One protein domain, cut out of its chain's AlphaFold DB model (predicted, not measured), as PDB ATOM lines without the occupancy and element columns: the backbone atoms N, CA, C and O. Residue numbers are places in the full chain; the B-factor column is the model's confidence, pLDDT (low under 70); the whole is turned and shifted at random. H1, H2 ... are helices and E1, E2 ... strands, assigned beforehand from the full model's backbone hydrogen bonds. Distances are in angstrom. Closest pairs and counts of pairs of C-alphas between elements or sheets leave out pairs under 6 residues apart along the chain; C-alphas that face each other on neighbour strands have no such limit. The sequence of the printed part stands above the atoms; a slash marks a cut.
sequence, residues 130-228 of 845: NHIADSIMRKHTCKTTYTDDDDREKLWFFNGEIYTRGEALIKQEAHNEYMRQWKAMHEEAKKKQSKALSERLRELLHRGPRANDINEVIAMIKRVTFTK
ATOM      1  N   ASN A 130     200.512 106.330 105.658       86.50
ATOM      2  CA  ASN A 130     201.145 105.143 106.255       86.50
ATOM      3  C   ASN A 130     200.470 104.705 107.569       86.50
ATOM      4  O   ASN A 130     200.157 103.537 107.752       86.50
ATOM      5  N   HIS A 131     200.179 105.645 108.475       84.69
ATOM      6  CA  HIS A 131     199.669 105.313 109.812       84.69
ATOM      7  C   HIS A 131     198.180 104.944 109.792       84.69
ATOM      8  O   HIS A 131     197.707 104.199 110.653       84.69
ATOM      9  N   ILE A 132     197.441 105.431 108.790       89.62
ATOM     10  CA  ILE A 132     196.071 104.994 108.522       89.62
ATOM     11  C   ILE A 132     196.083 103.587 107.914       89.62
ATOM     12  O   ILE A 132     195.360 102.722 108.404       89.62
ATOM     13  N   ALA A 133     196.949 103.322 106.928       88.06
ATOM     14  CA  ALA A 133     197.130 101.991 106.347       88.06
ATOM     15  C   ALA A 133     197.513 100.952 107.420       88.06
ATOM     16  O   ALA A 133     196.812  99.954 107.574       88.06
ATOM     17  N   ASP A 134     198.524 101.235 108.248       87.50
ATOM     18  CA  ASP A 134     198.944 100.364 109.356       87.50
ATOM     19  C   ASP A 134     197.856 100.170 110.423       87.50
ATOM     20  O   ASP A 134     197.833  99.152 111.120       87.50
ATOM     21  N   SER A 135     196.975 101.157 110.618       88.19
ATOM     22  CA  SER A 135     195.859 101.036 111.558       88.19
ATOM     23  C   SER A 135     194.701 100.219 110.987       88.19
ATOM     24  O   SER A 135     193.992  99.586 111.765       88.19
ATOM     25  N   ILE A 136     194.493 100.228 109.670       88.25
ATOM     26  CA  ILE A 136     193.507  99.378 108.987       88.25
ATOM     27  C   ILE A 136     194.018  97.937 108.951       88.25
ATOM     28  O   ILE A 136     193.311  97.029 109.382       88.25
ATOM     29  N   MET A 137     195.274  97.736 108.541       89.62
ATOM     30  CA  MET A 137     195.919  96.419 108.460       89.62
ATOM     31  C   MET A 137     196.021  95.702 109.813       89.62
ATOM     32  O   MET A 137     196.039  94.478 109.856       89.62
ATOM     33  N   ARG A 138     196.035  96.441 110.932       87.69
ATOM     34  CA  ARG A 138     195.969  95.867 112.289       87.69
ATOM     35  C   ARG A 138     194.568  95.443 112.744       87.69
ATOM     36  O   ARG A 138     194.464  94.747 113.749       87.69
ATOM     37  N   LYS A 139     193.507  95.874 112.055       86.00
ATOM     38  CA  LYS A 139     192.108  95.519 112.360       86.00
ATOM     39  C   LYS A 139     191.500  94.530 111.364       86.00
ATOM     40  O   LYS A 139     190.513  93.879 111.699       86.00
ATOM     41  N   HIS A 140     192.014  94.480 110.134       86.94
ATOM     42  CA  HIS A 140     191.334  93.856 109.004       86.94
ATOM     43  C   HIS A 140     192.290  93.069 108.113       86.94
ATOM     44  O   HIS A 140     193.247  93.627 107.574       86.94
ATOM     45  N   THR A 141     191.960  91.803 107.860       91.88
ATOM     46  CA  THR A 141     192.648  91.001 106.847       91.88
ATOM     47  C   THR A 141     192.187  91.416 105.456       91.88
ATOM     48  O   THR A 141     190.997  91.392 105.128       91.88
ATOM     49  N   CYS A 142     193.146  91.799 104.620       92.00
ATOM     50  CA  CYS A 142     192.924  92.136 103.222       92.00
ATOM     51  C   CYS A 142     193.816  91.264 102.332       92.00
ATOM     52  O   CYS A 142     194.898  90.851 102.744       92.00
ATOM     53  N   LYS A 143     193.362  91.001 101.103       92.06
ATOM     54  CA  LYS A 143     194.103  90.269 100.066       92.06
ATOM     55  C   LYS A 143     194.064  91.051  98.760       92.06
ATOM     56  O   LYS A 143     193.019  91.574  98.377       92.06
ATOM     57  N   THR A 144     195.186  91.105  98.057       89.38
ATOM     58  CA  THR A 144     195.314  91.762  96.755       89.38
ATOM     59  C   THR A 144     195.658  90.730  95.700       89.38
ATOM     60  O   THR A 144     196.722  90.116  95.739       89.38
ATOM     61  N   THR A 145     194.754  90.551  94.742       84.69
ATOM     62  CA  THR A 145     194.994  89.719  93.562       84.69
ATOM     63  C   THR A 145     195.501  90.591  92.425       84.69
ATOM     64  O   THR A 145     194.873  91.602  92.088       84.69
ATOM     65  N   TYR A 146     196.612  90.188  91.819       70.81
ATOM     66  CA  TYR A 146     197.096  90.784  90.581       70.81
ATOM     67  C   TYR A 146     196.255  90.307  89.383       70.81
ATOM     68  O   TYR A 146     195.537  89.310  89.474       70.81
ATOM     69  N   THR A 147     196.331  91.020  88.262       56.12
ATOM     70  CA  THR A 147     195.872  90.515  86.960       56.12
ATOM     71  C   THR A 147     196.965  90.857  85.966       56.12
ATOM     72  O   THR A 147     197.284  92.037  85.854       56.12
ATOM     73  N   ASP A 148     197.527  89.879  85.257       44.34
ATOM     74  CA  ASP A 148     198.953  89.948  84.894       44.34
ATOM     75  C   ASP A 148     199.414  91.188  84.086       44.34
ATOM     76  O   ASP A 148     200.495  91.709  84.354       44.34
ATOM     77  N   ASP A 149     198.558  91.747  83.216       41.88
ATOM     78  CA  ASP A 149     198.920  92.857  82.301       41.88
ATOM     79  C   ASP A 149     198.038  94.137  82.434       41.88
ATOM     80  O   ASP A 149     197.472  94.648  81.476       41.88
ATOM     81  N   ASP A 150     197.738  94.599  83.653       41.12
ATOM     82  CA  ASP A 150     197.042  95.881  83.937       41.12
ATOM     83  C   ASP A 150     197.449  96.240  85.366       41.12
ATOM     84  O   ASP A 150     197.270  95.403  86.255       41.12
ATOM     85  N   ASP A 151     197.949  97.458  85.599       48.34
ATOM     86  CA  ASP A 151     198.451  97.963  86.896       48.34
ATOM     87  C   ASP A 151     197.334  98.128  87.965       48.34
ATOM     88  O   ASP A 151     197.363  98.997  88.838       48.34
ATOM     89  N   ARG A 152     196.276  97.315  87.877       58.88
ATOM     90  CA  ARG A 152     195.028  97.382  88.639       58.88
ATOM     91  C   ARG A 152     194.832  96.130  89.477       58.88
ATOM     92  O   ARG A 152     193.923  95.323  89.278       58.88
ATOM     93  N   GLU A 153     195.681  96.058  90.484       78.88
ATOM     94  CA  GLU A 153     195.504  95.334  91.740       78.88
ATOM     95  C   GLU A 153     194.030  95.315  92.211       78.88
ATOM     96  O   GLU A 153     193.449  96.359  92.529       78.88
ATOM     97  N   LYS A 154     193.418  94.128  92.299       84.88
ATOM     98  CA  LYS A 154     192.054  93.927  92.820       84.88
ATOM     99  C   LYS A 154     192.124  93.673  94.335       84.88
ATOM    100  O   LYS A 154     192.622  92.634  94.758       84.88
ATOM    101  N   LEU A 155     191.613  94.612  95.141       89.19
ATOM    102  CA  LEU A 155     191.617  94.519  96.611       89.19
ATOM    103  C   LEU A 155     190.369  93.809  97.155       89.19
ATOM    104  O   LEU A 155     189.233  94.126  96.783       89.19
ATOM    105  N   TRP A 156     190.597  92.901  98.097       91.94
ATOM    106  CA  TRP A 156     189.599  92.102  98.790       91.94
ATOM    107  C   TRP A 156     189.711  92.289 100.304       91.94
ATOM    108  O   TRP A 156     190.812  92.377 100.840       91.94
ATOM    109  N   PHE A 157     188.570  92.334 100.983       92.25
ATOM    110  CA  PHE A 157     188.433  92.569 102.420       92.25
ATOM    111  C   PHE A 157     187.709  91.387 103.066       92.25
ATOM    112  O   PHE A 157     186.607  91.039 102.621       92.25
ATOM    113  N   PHE A 158     188.301  90.784 104.096       93.88
ATOM    114  CA  PHE A 158     187.667  89.714 104.863       93.88
ATOM    115  C   PHE A 158     186.642  90.295 105.843       93.88
ATOM    116  O   PHE A 158     186.981  91.112 106.696       93.88
ATOM    117  N   ASN A 159     185.379  89.879 105.727       90.50
ATOM    118  CA  ASN A 159     184.285  90.402 106.553       90.50
ATOM    119  C   ASN A 159     184.007  89.584 107.832       90.50
ATOM    120  O   ASN A 159     183.011  89.848 108.501       90.50
ATOM    121  N   GLY A 160     184.845  88.590 108.147       91.00
ATOM    122  CA  GLY A 160     184.628  87.616 109.224       91.00
ATOM    123  C   GLY A 160     184.063  86.269 108.752       91.00
ATOM    124  O   GLY A 160     184.220  85.280 109.458       91.00
ATOM    125  N   GLU A 161     183.464  86.205 107.557       92.75
ATOM    126  CA  GLU A 161     182.973  84.961 106.940       92.75
ATOM    127  C   GLU A 161     183.693  84.664 105.609       92.75
ATOM    128  O   GLU A 161     184.177  83.556 105.388       92.75
ATOM    129  N   ILE A 162     183.777  85.660 104.716       94.12
ATOM    130  CA  ILE A 162     184.343  85.560 103.361       94.12
ATOM    131  C   ILE A 162     185.025  86.866 102.913       94.12
ATOM    132  O   ILE A 162     184.895  87.926 103.529       94.12
ATOM    133  N   TYR A 163     185.729  86.813 101.783       93.50
ATOM    134  CA  TYR A 163     186.311  87.975 101.121       93.50
ATOM    135  C   TYR A 163     185.306  88.680 100.202       93.50
ATOM    136  O   TYR A 163     184.679  88.083  99.327       93.50
ATOM    137  N   THR A 164     185.200  89.996 100.362       91.31
ATOM    138  CA  THR A 164     184.344  90.889  99.563       91.31
ATOM    139  C   THR A 164     185.187  91.966  98.873       91.31
ATOM    140  O   THR A 164     186.365  92.130  99.188       91.31
ATOM    141  N   ARG A 165     184.638  92.701  97.891       89.06
ATOM    142  CA  ARG A 165     185.392  93.755  97.181       89.06
ATOM    143  C   ARG A 165     185.752  94.896  98.139       89.06
ATOM    144  O   ARG A 165     184.883  95.647  98.574       89.06
ATOM    145  N   GLY A 166     187.043  95.032  98.438       86.00
ATOM    146  CA  GLY A 166     187.532  95.869  99.532       86.00
ATOM    147  C   GLY A 166     187.614  97.362  99.221       86.00
ATOM    148  O   GLY A 166     187.554  98.163 100.141       86.00
ATOM    149  N   GLU A 167     187.721  97.780  97.955       86.75
ATOM    150  CA  GLU A 167     188.047  99.182  97.629       86.75
ATOM    151  C   GLU A 167     187.054 100.215  98.183       86.75
ATOM    152  O   GLU A 167     187.477 101.262  98.664       86.75
ATOM    153  N   ALA A 168     185.747  99.946  98.132       86.75
ATOM    154  CA  ALA A 168     184.741 100.859  98.681       86.75
ATOM    155  C   ALA A 168     184.770 100.885 100.220       86.75
ATOM    156  O   ALA A 168     184.712 101.960 100.819       86.75
ATOM    157  N   LEU A 169     184.932  99.715 100.846       87.81
ATOM    158  CA  LEU A 169     185.018  99.560 102.300       87.81
ATOM    159  C   LEU A 169     186.266 100.255 102.858       87.81
ATOM    160  O   LEU A 169     186.171 101.025 103.806       87.81
ATOM    161  N   ILE A 170     187.420 100.062 102.220       89.31
ATOM    162  CA  ILE A 170     188.696 100.660 102.623       89.31
ATOM    163  C   ILE A 170     188.707 102.176 102.384       89.31
ATOM    164  O   ILE A 170     189.276 102.897 103.195       89.31
ATOM    165  N   LYS A 171     188.023 102.698 101.352       91.62
ATOM    166  CA  LYS A 171     187.803 104.155 101.205       91.62
ATOM    167  C   LYS A 171     187.050 104.737 102.402       91.62
ATOM    168  O   LYS A 171     187.439 105.784 102.918       91.62
ATOM    169  N   GLN A 172     185.989 104.058 102.838       91.25
ATOM    170  CA  GLN A 172     185.182 104.479 103.981       91.25
ATOM    171  C   GLN A 172     185.952 104.334 105.302       91.25
ATOM    172  O   GLN A 172     185.985 105.279 106.088       91.25
ATOM    173  N   GLU A 173     186.623 103.205 105.531       91.38
ATOM    174  CA  GLU A 173     187.372 102.968 106.768       91.38
ATOM    175  C   GLU A 173     188.614 103.861 106.867       91.38
ATOM    176  O   GLU A 173     188.878 104.400 107.936       91.38
ATOM    177  N   ALA A 174     189.314 104.144 105.760       92.62
ATOM    178  CA  ALA A 174     190.379 105.148 105.742       92.62
ATOM    179  C   ALA A 174     189.860 106.536 106.127       92.62
ATOM    180  O   ALA A 174     190.478 107.205 106.953       92.62
ATOM    181  N   HIS A 175     188.708 106.959 105.594       94.12
ATOM    182  CA  HIS A 175     188.081 108.218 106.001       94.12
ATOM    183  C   HIS A 175     187.739 108.228 107.503       94.12
ATOM    184  O   HIS A 175     188.099 109.172 108.208       94.12
ATOM    185  N   ASN A 176     187.094 107.171 108.006       93.69
ATOM    186  CA  ASN A 176     186.743 107.035 109.422       93.69
ATOM    187  C   ASN A 176     187.982 107.082 110.327       93.69
ATOM    188  O   ASN A 176     187.982 107.765 111.352       93.69
ATOM    189  N   GLU A 177     189.042 106.375 109.941       91.88
ATOM    190  CA  GLU A 177     190.270 106.230 110.712       91.88
ATOM    191  C   GLU A 177     191.096 107.529 110.713       91.88
ATOM    192  O   GLU A 177     191.553 107.941 111.781       91.88
ATOM    193  N   TYR A 178     191.168 108.259 109.590       93.12
ATOM    194  CA  TYR A 178     191.670 109.645 109.563       93.12
ATOM    195  C   TYR A 178     190.916 110.526 110.564       93.12
ATOM    196  O   TYR A 178     191.524 111.162 111.427       93.12
ATOM    197  N   MET A 179     189.581 110.528 110.495       92.88
ATOM    198  CA  MET A 179     188.739 111.339 111.377       92.88
ATOM    199  C   MET A 179     188.880 110.938 112.855       92.88
ATOM    200  O   MET A 179     188.814 111.801 113.732       92.88
ATOM    201  N   ARG A 180     189.105 109.652 113.149       92.31
ATOM    202  CA  ARG A 180     189.367 109.134 114.499       92.31
ATOM    203  C   ARG A 180     190.712 109.625 115.035       92.31
ATOM    204  O   ARG A 180     190.756 110.185 116.132       92.31
ATOM    205  N   GLN A 181     191.791 109.449 114.270       89.62
ATOM    206  CA  GLN A 181     193.137 109.831 114.705       89.62
ATOM    207  C   GLN A 181     193.295 111.354 114.797       89.62
ATOM    208  O   GLN A 181     193.839 111.846 115.785       89.62
ATOM    209  N   TRP A 182     192.752 112.125 113.848       90.69
ATOM    210  CA  TRP A 182     192.771 113.589 113.922       90.69
ATOM    211  C   TRP A 182     191.986 114.138 115.119       90.69
ATOM    212  O   TRP A 182     192.459 115.080 115.750       90.69
ATOM    213  N   LYS A 183     190.842 113.540 115.498       89.06
ATOM    214  CA  LYS A 183     190.124 113.920 116.734       89.06
ATOM    215  C   LYS A 183     190.972 113.666 117.980       89.06
ATOM    216  O   LYS A 183     191.078 114.552 118.823       89.06
ATOM    217  N   ALA A 184     191.600 112.494 118.080       86.81
ATOM    218  CA  ALA A 184     192.465 112.161 119.213       86.81
ATOM    219  C   ALA A 184     193.659 113.129 119.328       86.81
ATOM    220  O   ALA A 184     193.896 113.692 120.396       86.81
ATOM    221  N   MET A 185     194.349 113.391 118.213       85.06
ATOM    222  CA  MET A 185     195.488 114.316 118.165       85.06
ATOM    223  C   MET A 185     195.086 115.777 118.390       85.06
ATOM    224  O   MET A 185     195.858 116.530 118.971       85.06
ATOM    225  N   HIS A 186     193.876 116.190 117.999       85.06
ATOM    226  CA  HIS A 186     193.366 117.537 118.272       85.06
ATOM    227  C   HIS A 186     193.159 117.770 119.775       85.06
ATOM    228  O   HIS A 186     193.564 118.805 120.305       85.06
ATOM    229  N   GLU A 187     192.592 116.792 120.489       85.19
ATOM    230  CA  GLU A 187     192.447 116.883 121.946       85.19
ATOM    231  C   GLU A 187     193.794 116.785 122.682       85.19
ATOM    232  O   GLU A 187     193.970 117.425 123.720       85.19
ATOM    233  N   GLU A 188     194.773 116.050 122.149       82.88
ATOM    234  CA  GLU A 188     196.130 116.042 122.708       82.88
ATOM    235  C   GLU A 188     196.880 117.362 122.448       82.88
ATOM    236  O   GLU A 188     197.501 117.908 123.364       82.88
ATOM    237  N   ALA A 189     196.751 117.936 121.246       82.12
ATOM    238  CA  ALA A 189     197.332 119.230 120.889       82.12
ATOM    239  C   ALA A 189     196.791 120.371 121.765       82.12
ATOM    240  O   ALA A 189     197.571 121.215 122.205       82.12
ATOM    241  N   LYS A 190     195.490 120.361 122.097       81.94
ATOM    242  CA  LYS A 190     194.904 121.278 123.092       81.94
ATOM    243  C   LYS A 190     195.547 121.131 124.471       81.94
ATOM    244  O   LYS A 190     195.922 122.136 125.068       81.94
ATOM    245  N   LYS A 191     195.682 119.897 124.979       84.69
ATOM    246  CA  LYS A 191     196.274 119.621 126.305       84.69
ATOM    247  C   LYS A 191     197.722 120.110 126.397       84.69
ATOM    248  O   LYS A 191     198.098 120.686 127.411       84.69
ATOM    249  N   LYS A 192     198.494 119.927 125.324       81.75
ATOM    250  CA  LYS A 192     199.879 120.407 125.168       81.75
ATOM    251  C   LYS A 192     199.983 121.861 124.663       81.75
ATOM    252  O   LYS A 192     201.062 122.308 124.305       81.75
ATOM    253  N   GLN A 193     198.872 122.605 124.606       78.94
ATOM    254  CA  GLN A 193     198.796 124.019 124.192       78.94
ATOM    255  C   GLN A 193     199.364 124.350 122.789       78.94
ATOM    256  O   GLN A 193     199.638 125.512 122.476       78.94
ATOM    257  N   SER A 194     199.481 123.361 121.897       78.50
ATOM    258  CA  SER A 194     200.024 123.536 120.543       78.50
ATOM    259  C   SER A 194     198.989 124.167 119.600       78.50
ATOM    260  O   SER A 194     198.248 123.478 118.890       78.50
ATOM    261  N   LYS A 195     198.922 125.508 119.603       76.00
ATOM    262  CA  LYS A 195     197.934 126.295 118.835       76.00
ATOM    263  C   LYS A 195     197.940 125.967 117.339       76.00
ATOM    264  O   LYS A 195     196.900 125.600 116.801       76.00
ATOM    265  N   ALA A 196     199.106 126.021 116.692       78.44
ATOM    266  CA  ALA A 196     199.229 125.818 115.245       78.44
ATOM    267  C   ALA A 196     198.780 124.415 114.791       78.44
ATOM    268  O   ALA A 196     198.127 124.271 113.756       78.44
ATOM    269  N   LEU A 197     199.081 123.371 115.576       76.62
ATOM    270  CA  LEU A 197     198.616 122.015 115.274       76.62
ATOM    271  C   LEU A 197     197.115 121.857 115.553       76.62
ATOM    272  O   LEU A 197     196.417 121.232 114.756       76.62
ATOM    273  N   SER A 198     196.607 122.446 116.642       79.25
ATOM    274  CA  SER A 198     195.176 122.418 116.962       79.25
ATOM    275  C   SER A 198     194.335 123.118 115.889       79.25
ATOM    276  O   SER A 198     193.304 122.584 115.493       79.25
ATOM    277  N   GLU A 199     194.769 124.271 115.376       80.94
ATOM    278  CA  GLU A 199     194.069 124.991 114.302       80.94
ATOM    279  C   GLU A 199     194.071 124.193 112.993       80.94
ATOM    280  O   GLU A 199     193.005 123.954 112.422       80.94
ATOM    281  N   ARG A 200     195.234 123.667 112.583       82.44
ATOM    282  CA  ARG A 200     195.364 122.810 111.392       82.44
ATOM    283  C   ARG A 200     194.507 121.543 111.484       82.44
ATOM    284  O   ARG A 200     193.866 121.163 110.506       82.44
ATOM    285  N   LEU A 201     194.478 120.877 112.642       84.12
ATOM    286  CA  LEU A 201     193.631 119.697 112.849       84.12
ATOM    287  C   LEU A 201     192.142 120.062 112.877       84.12
ATOM    288  O   LEU A 201     191.340 119.309 112.331       84.12
ATOM    289  N   ARG A 202     191.759 121.223 113.427       85.88
ATOM    290  CA  ARG A 202     190.372 121.714 113.375       85.88
ATOM    291  C   ARG A 202     189.901 121.898 111.930       85.88
ATOM    292  O   ARG A 202     188.834 121.408 111.576       85.88
ATOM    293  N   GLU A 203     190.699 122.548 111.082       87.06
ATOM    294  CA  GLU A 203     190.381 122.713 109.654       87.06
ATOM    295  C   GLU A 203     190.230 121.370 108.928       87.06
ATOM    296  O   GLU A 203     189.272 121.166 108.179       87.06
ATOM    297  N   LEU A 204     191.140 120.426 109.183       87.56
ATOM    298  CA  LEU A 204     191.088 119.086 108.597       87.56
ATOM    299  C   LEU A 204     189.886 118.269 109.086       87.56
ATOM    300  O   LEU A 204     189.302 117.534 108.296       87.56
ATOM    301  N   LEU A 205     189.454 118.440 110.337       89.00
ATOM    302  CA  LEU A 205     188.230 117.825 110.860       89.00
ATOM    303  C   LEU A 205     186.947 118.421 110.260       89.00
ATOM    304  O   LEU A 205     185.937 117.725 110.196       89.00
ATOM    305  N   HIS A 206     186.969 119.672 109.792       88.88
ATOM    306  CA  HIS A 206     185.853 120.242 109.029       88.88
ATOM    307  C   HIS A 206     185.870 119.823 107.551       88.88
ATOM    308  O   HIS A 206     184.809 119.652 106.955       88.88
ATOM    309  N   ARG A 207     187.058 119.659 106.954       89.50
ATOM    310  CA  ARG A 207     187.233 119.347 105.524       89.50
ATOM    311  C   ARG A 207     187.197 117.848 105.192       89.50
ATOM    312  O   ARG A 207     186.771 117.484 104.098       89.50
ATOM    313  N   GLY A 208     187.688 117.001 106.092       89.56
ATOM    314  CA  GLY A 208     187.995 115.594 105.835       89.56
ATOM    315  C   GLY A 208     189.286 115.368 105.016       89.56
ATOM    316  O   GLY A 208     189.866 116.315 104.469       89.56
ATOM    317  N   PRO A 209     189.760 114.109 104.933       91.31
ATOM    318  CA  PRO A 209     190.903 113.715 104.104       91.31
ATOM    319  C   PRO A 209     190.632 113.889 102.608       91.31
ATOM    320  O   PRO A 209     189.499 113.774 102.136       91.31
ATOM    321  N   ARG A 210     191.691 114.170 101.844       90.38
ATOM    322  CA  ARG A 210     191.616 114.348 100.390       90.38
ATOM    323  C   ARG A 210     191.526 112.986  99.702       90.38
ATOM    324  O   ARG A 210     192.000 111.976 100.215       90.38
ATOM    325  N   ALA A 211     190.993 112.974  98.480       90.12
ATOM    326  CA  ALA A 211     190.940 111.762  97.661       90.12
ATOM    327  C   ALA A 211     192.331 111.136  97.440       90.12
ATOM    328  O   ALA A 211     192.457 109.916  97.469       90.12
ATOM    329  N   ASN A 212     193.377 111.957  97.283       90.56
ATOM    330  CA  ASN A 212     194.757 111.481  97.155       90.56
ATOM    331  C   ASN A 212     195.225 110.760  98.426       90.56
ATOM    332  O   ASN A 212     195.728 109.649  98.320       90.56
ATOM    333  N   ASP A 213     194.974 111.336  99.606       89.88
ATOM    334  CA  ASP A 213     195.362 110.763 100.903       89.88
ATOM    335  C   ASP A 213     194.711 109.381 101.134       89.88
ATOM    336  O   ASP A 213     195.320 108.494 101.729       89.88
ATOM    337  N   ILE A 214     193.478 109.184 100.646       91.69
ATOM    338  CA  ILE A 214     192.756 107.898 100.684       91.69
ATOM    339  C   ILE A 214     193.290 106.923  99.622       91.69
ATOM    340  O   ILE A 214     193.473 105.739  99.903       91.69
ATOM    341  N   ASN A 215     193.553 107.394  98.400       90.50
ATOM    342  CA  ASN A 215     194.116 106.558  97.334       90.50
ATOM    343  C   ASN A 215     195.531 106.066  97.684       90.50
ATOM    344  O   ASN A 215     195.879 104.935  97.353       90.50
ATOM    345  N   GLU A 216     196.318 106.877  98.391       90.75
ATOM    346  CA  GLU A 216     197.639 106.507  98.895       90.75
ATOM    347  C   GLU A 216     197.546 105.406  99.966       90.75
ATOM    348  O   GLU A 216     198.249 104.404  99.854       90.75
ATOM    349  N   VAL A 217     196.601 105.506 100.915       92.12
ATOM    350  CA  VAL A 217     196.287 104.420 101.871       92.12
ATOM    351  C   VAL A 217     195.938 103.115 101.147       92.12
ATOM    352  O   VAL A 217     196.438 102.052 101.509       92.12
ATOM    353  N   ILE A 218     195.113 103.181 100.097       90.50
ATOM    354  CA  ILE A 218     194.726 102.000  99.308       90.50
ATOM    355  C   ILE A 218     195.936 101.398  98.589       90.50
ATOM    356  O   ILE A 218     196.106 100.182  98.622       90.50
ATOM    357  N   ALA A 219     196.790 102.222  97.976       89.06
ATOM    358  CA  ALA A 219     198.009 101.757  97.315       89.06
ATOM    359  C   ALA A 219     198.999 101.118  98.308       89.06
ATOM    360  O   ALA A 219     199.619 100.104  97.996       89.06
ATOM    361  N   MET A 220     199.120 101.666  99.522       90.19
ATOM    362  CA  MET A 220     199.933 101.087 100.599       90.19
ATOM    363  C   MET A 220     199.405  99.715 101.032       90.19
ATOM    364  O   MET A 220     200.170  98.753 101.055       90.19
ATOM    365  N   ILE A 221     198.097  99.598 101.290       90.25
ATOM    366  CA  ILE A 221     197.446  98.323 101.639       90.25
ATOM    367  C   ILE A 221     197.636  97.288 100.525       90.25
ATOM    368  O   ILE A 221     198.018  96.149 100.799       90.25
ATOM    369  N   LYS A 222     197.399  97.668  99.264       89.44
ATOM    370  CA  LYS A 222     197.512  96.743  98.130       89.44
ATOM    371  C   LYS A 222     198.925  96.165  97.995       89.44
ATOM    372  O   LYS A 222     199.073  94.947  97.911       89.44
ATOM    373  N   ARG A 223     199.954  97.015  98.124       85.19
ATOM    374  CA  ARG A 223     201.377  96.626  98.084       85.19
ATOM    375  C   ARG A 223     201.798  95.614  99.150       85.19
ATOM    376  O   ARG A 223     202.715  94.841  98.892       85.19
ATOM    377  N   VAL A 224     201.173  95.615 100.330       87.25
ATOM    378  CA  VAL A 224     201.532  94.690 101.427       87.25
ATOM    379  C   VAL A 224     200.646  93.445 101.503       87.25
ATOM    380  O   VAL A 224     201.005  92.494 102.186       87.25
ATOM    381  N   THR A 225     199.513  93.417 100.793       89.38
ATOM    382  CA  THR A 225     198.524  92.319 100.857       89.38
ATOM    383  C   THR A 225     198.487  91.431  99.616       89.38
ATOM    384  O   THR A 225     197.545  90.661  99.430       89.38
ATOM    385  N   PHE A 226     199.492  91.526  98.746       87.88
ATOM    386  CA  PHE A 226     199.592  90.681  97.559       87.88
ATOM    387  C   PHE A 226     199.550  89.189  97.894       87.88
ATOM    388  O   PHE A 226     200.335  88.695  98.700       87.88
ATOM    389  N   THR A 227     198.675  88.461  97.202       84.88
ATOM    390  CA  THR A 227     198.577  87.007  97.310       84.88
ATOM    391  C   THR A 227     198.525  86.333  95.938       84.88
ATOM    392  O   THR A 227     198.033  86.895  94.959       84.88
ATOM    393  N   LYS A 228     199.045  85.104  95.889       82.19
ATOM    394  CA  LYS A 228     198.910  84.153  94.771       82.19
ATOM    395  C   LYS A 228     198.014  82.964  95.140       82.19
ATOM    396  O   LYS A 228     198.039  81.940  94.464       82.19
TER     397      LYS A 228
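This is residues 130 to 228 of the 845 residues of the protein "p4 family phage/plasmid DNA primase" of Cuniculiplasma divulgatum (UniProt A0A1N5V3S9). What does the model look like? A long helix, H2, stands up from one face of a small three-stranded sheet, E1 E2 E3, at one end of the model, and H3 folds back along its far part as a helical hairpin at the other end. H4 crosses over the sheet on the same face, and H1 packs on H2 and H4 near the middle of the length. What is it made of? The printed part has 99 residues with four named helices and three named strands, in the order H1 E1 E2 E3 H2 H3 H4; the sheet runs E1 E2 E3, antiparallel, and the class is mostly helix. How is its outline? It is loose and elongated, with a radius of gyration of the C-alphas of 15.8 A and spans of 51 by 28 by 18 A.

Where does the printed part begin? H1, residues 130 to 137, begins at C-alpha 130, at (201.145, 105.143, 106.255). Where are the strands? E1 is residues 142 to 145, E2 residues 154 to 158, 13.5 A long, and E3 residues 163 to 165. Which helices follow? H2, residues 166 to 191, is 36.8 A long and ends at (196.274, 119.621, 126.305). H3, residues 195 to 207, is 18.4 A long; H4, residues 211 to 224, is 20.4 A long and ends at (201.532, 94.690, 101.427).

How is the sheet joined? E1, E2 and E3 form a meander, each strand the antiparallel neighbour of the one before. N 143 and O 156 are 2.9 A apart across E1 and E2, a hairpin, and N 157 and O 164 are 2.9 A apart across E2 and E3, also a hairpin; both are within hydrogen-bond range. What is on the sheet? H2 and H4 are on the same face, two layers, helices on one face of a sheet: H2 stands up over E2, its line rising 61 degrees, and H4 runs across the strands over E1 and E2 at a height over the sheet of 11.5 A. Which helices touch? H1 touches H4, closest at the C-alphas of Ala 133 and Val 217, 5.2 A, and residues 173 to 178 of H2, closest at Ile 132 and Glu 177, 6.3 A between C-alphas. H3 touches residues 179 to 190 of H2 at a shallow tilt of 30 degrees, opposite ways, with the C-alphas of His 186 and Ser 198 closest, 5.4 A; H3 and H4 are apart. How are the helix backbones? In H1, H2, H3 and H4 every O i to N i+4 pair is within hydrogen-bond range.

How far does it reach? The two C-alphas farthest apart, those of Asp 149 and Gln 193, are 52.2 A apart. Is it cut, or any link long? The printed part has no cut and no long link. Where is confidence low? Residues 147 to 152 are under 70; the mean pLDDT of the printed part is 85.4.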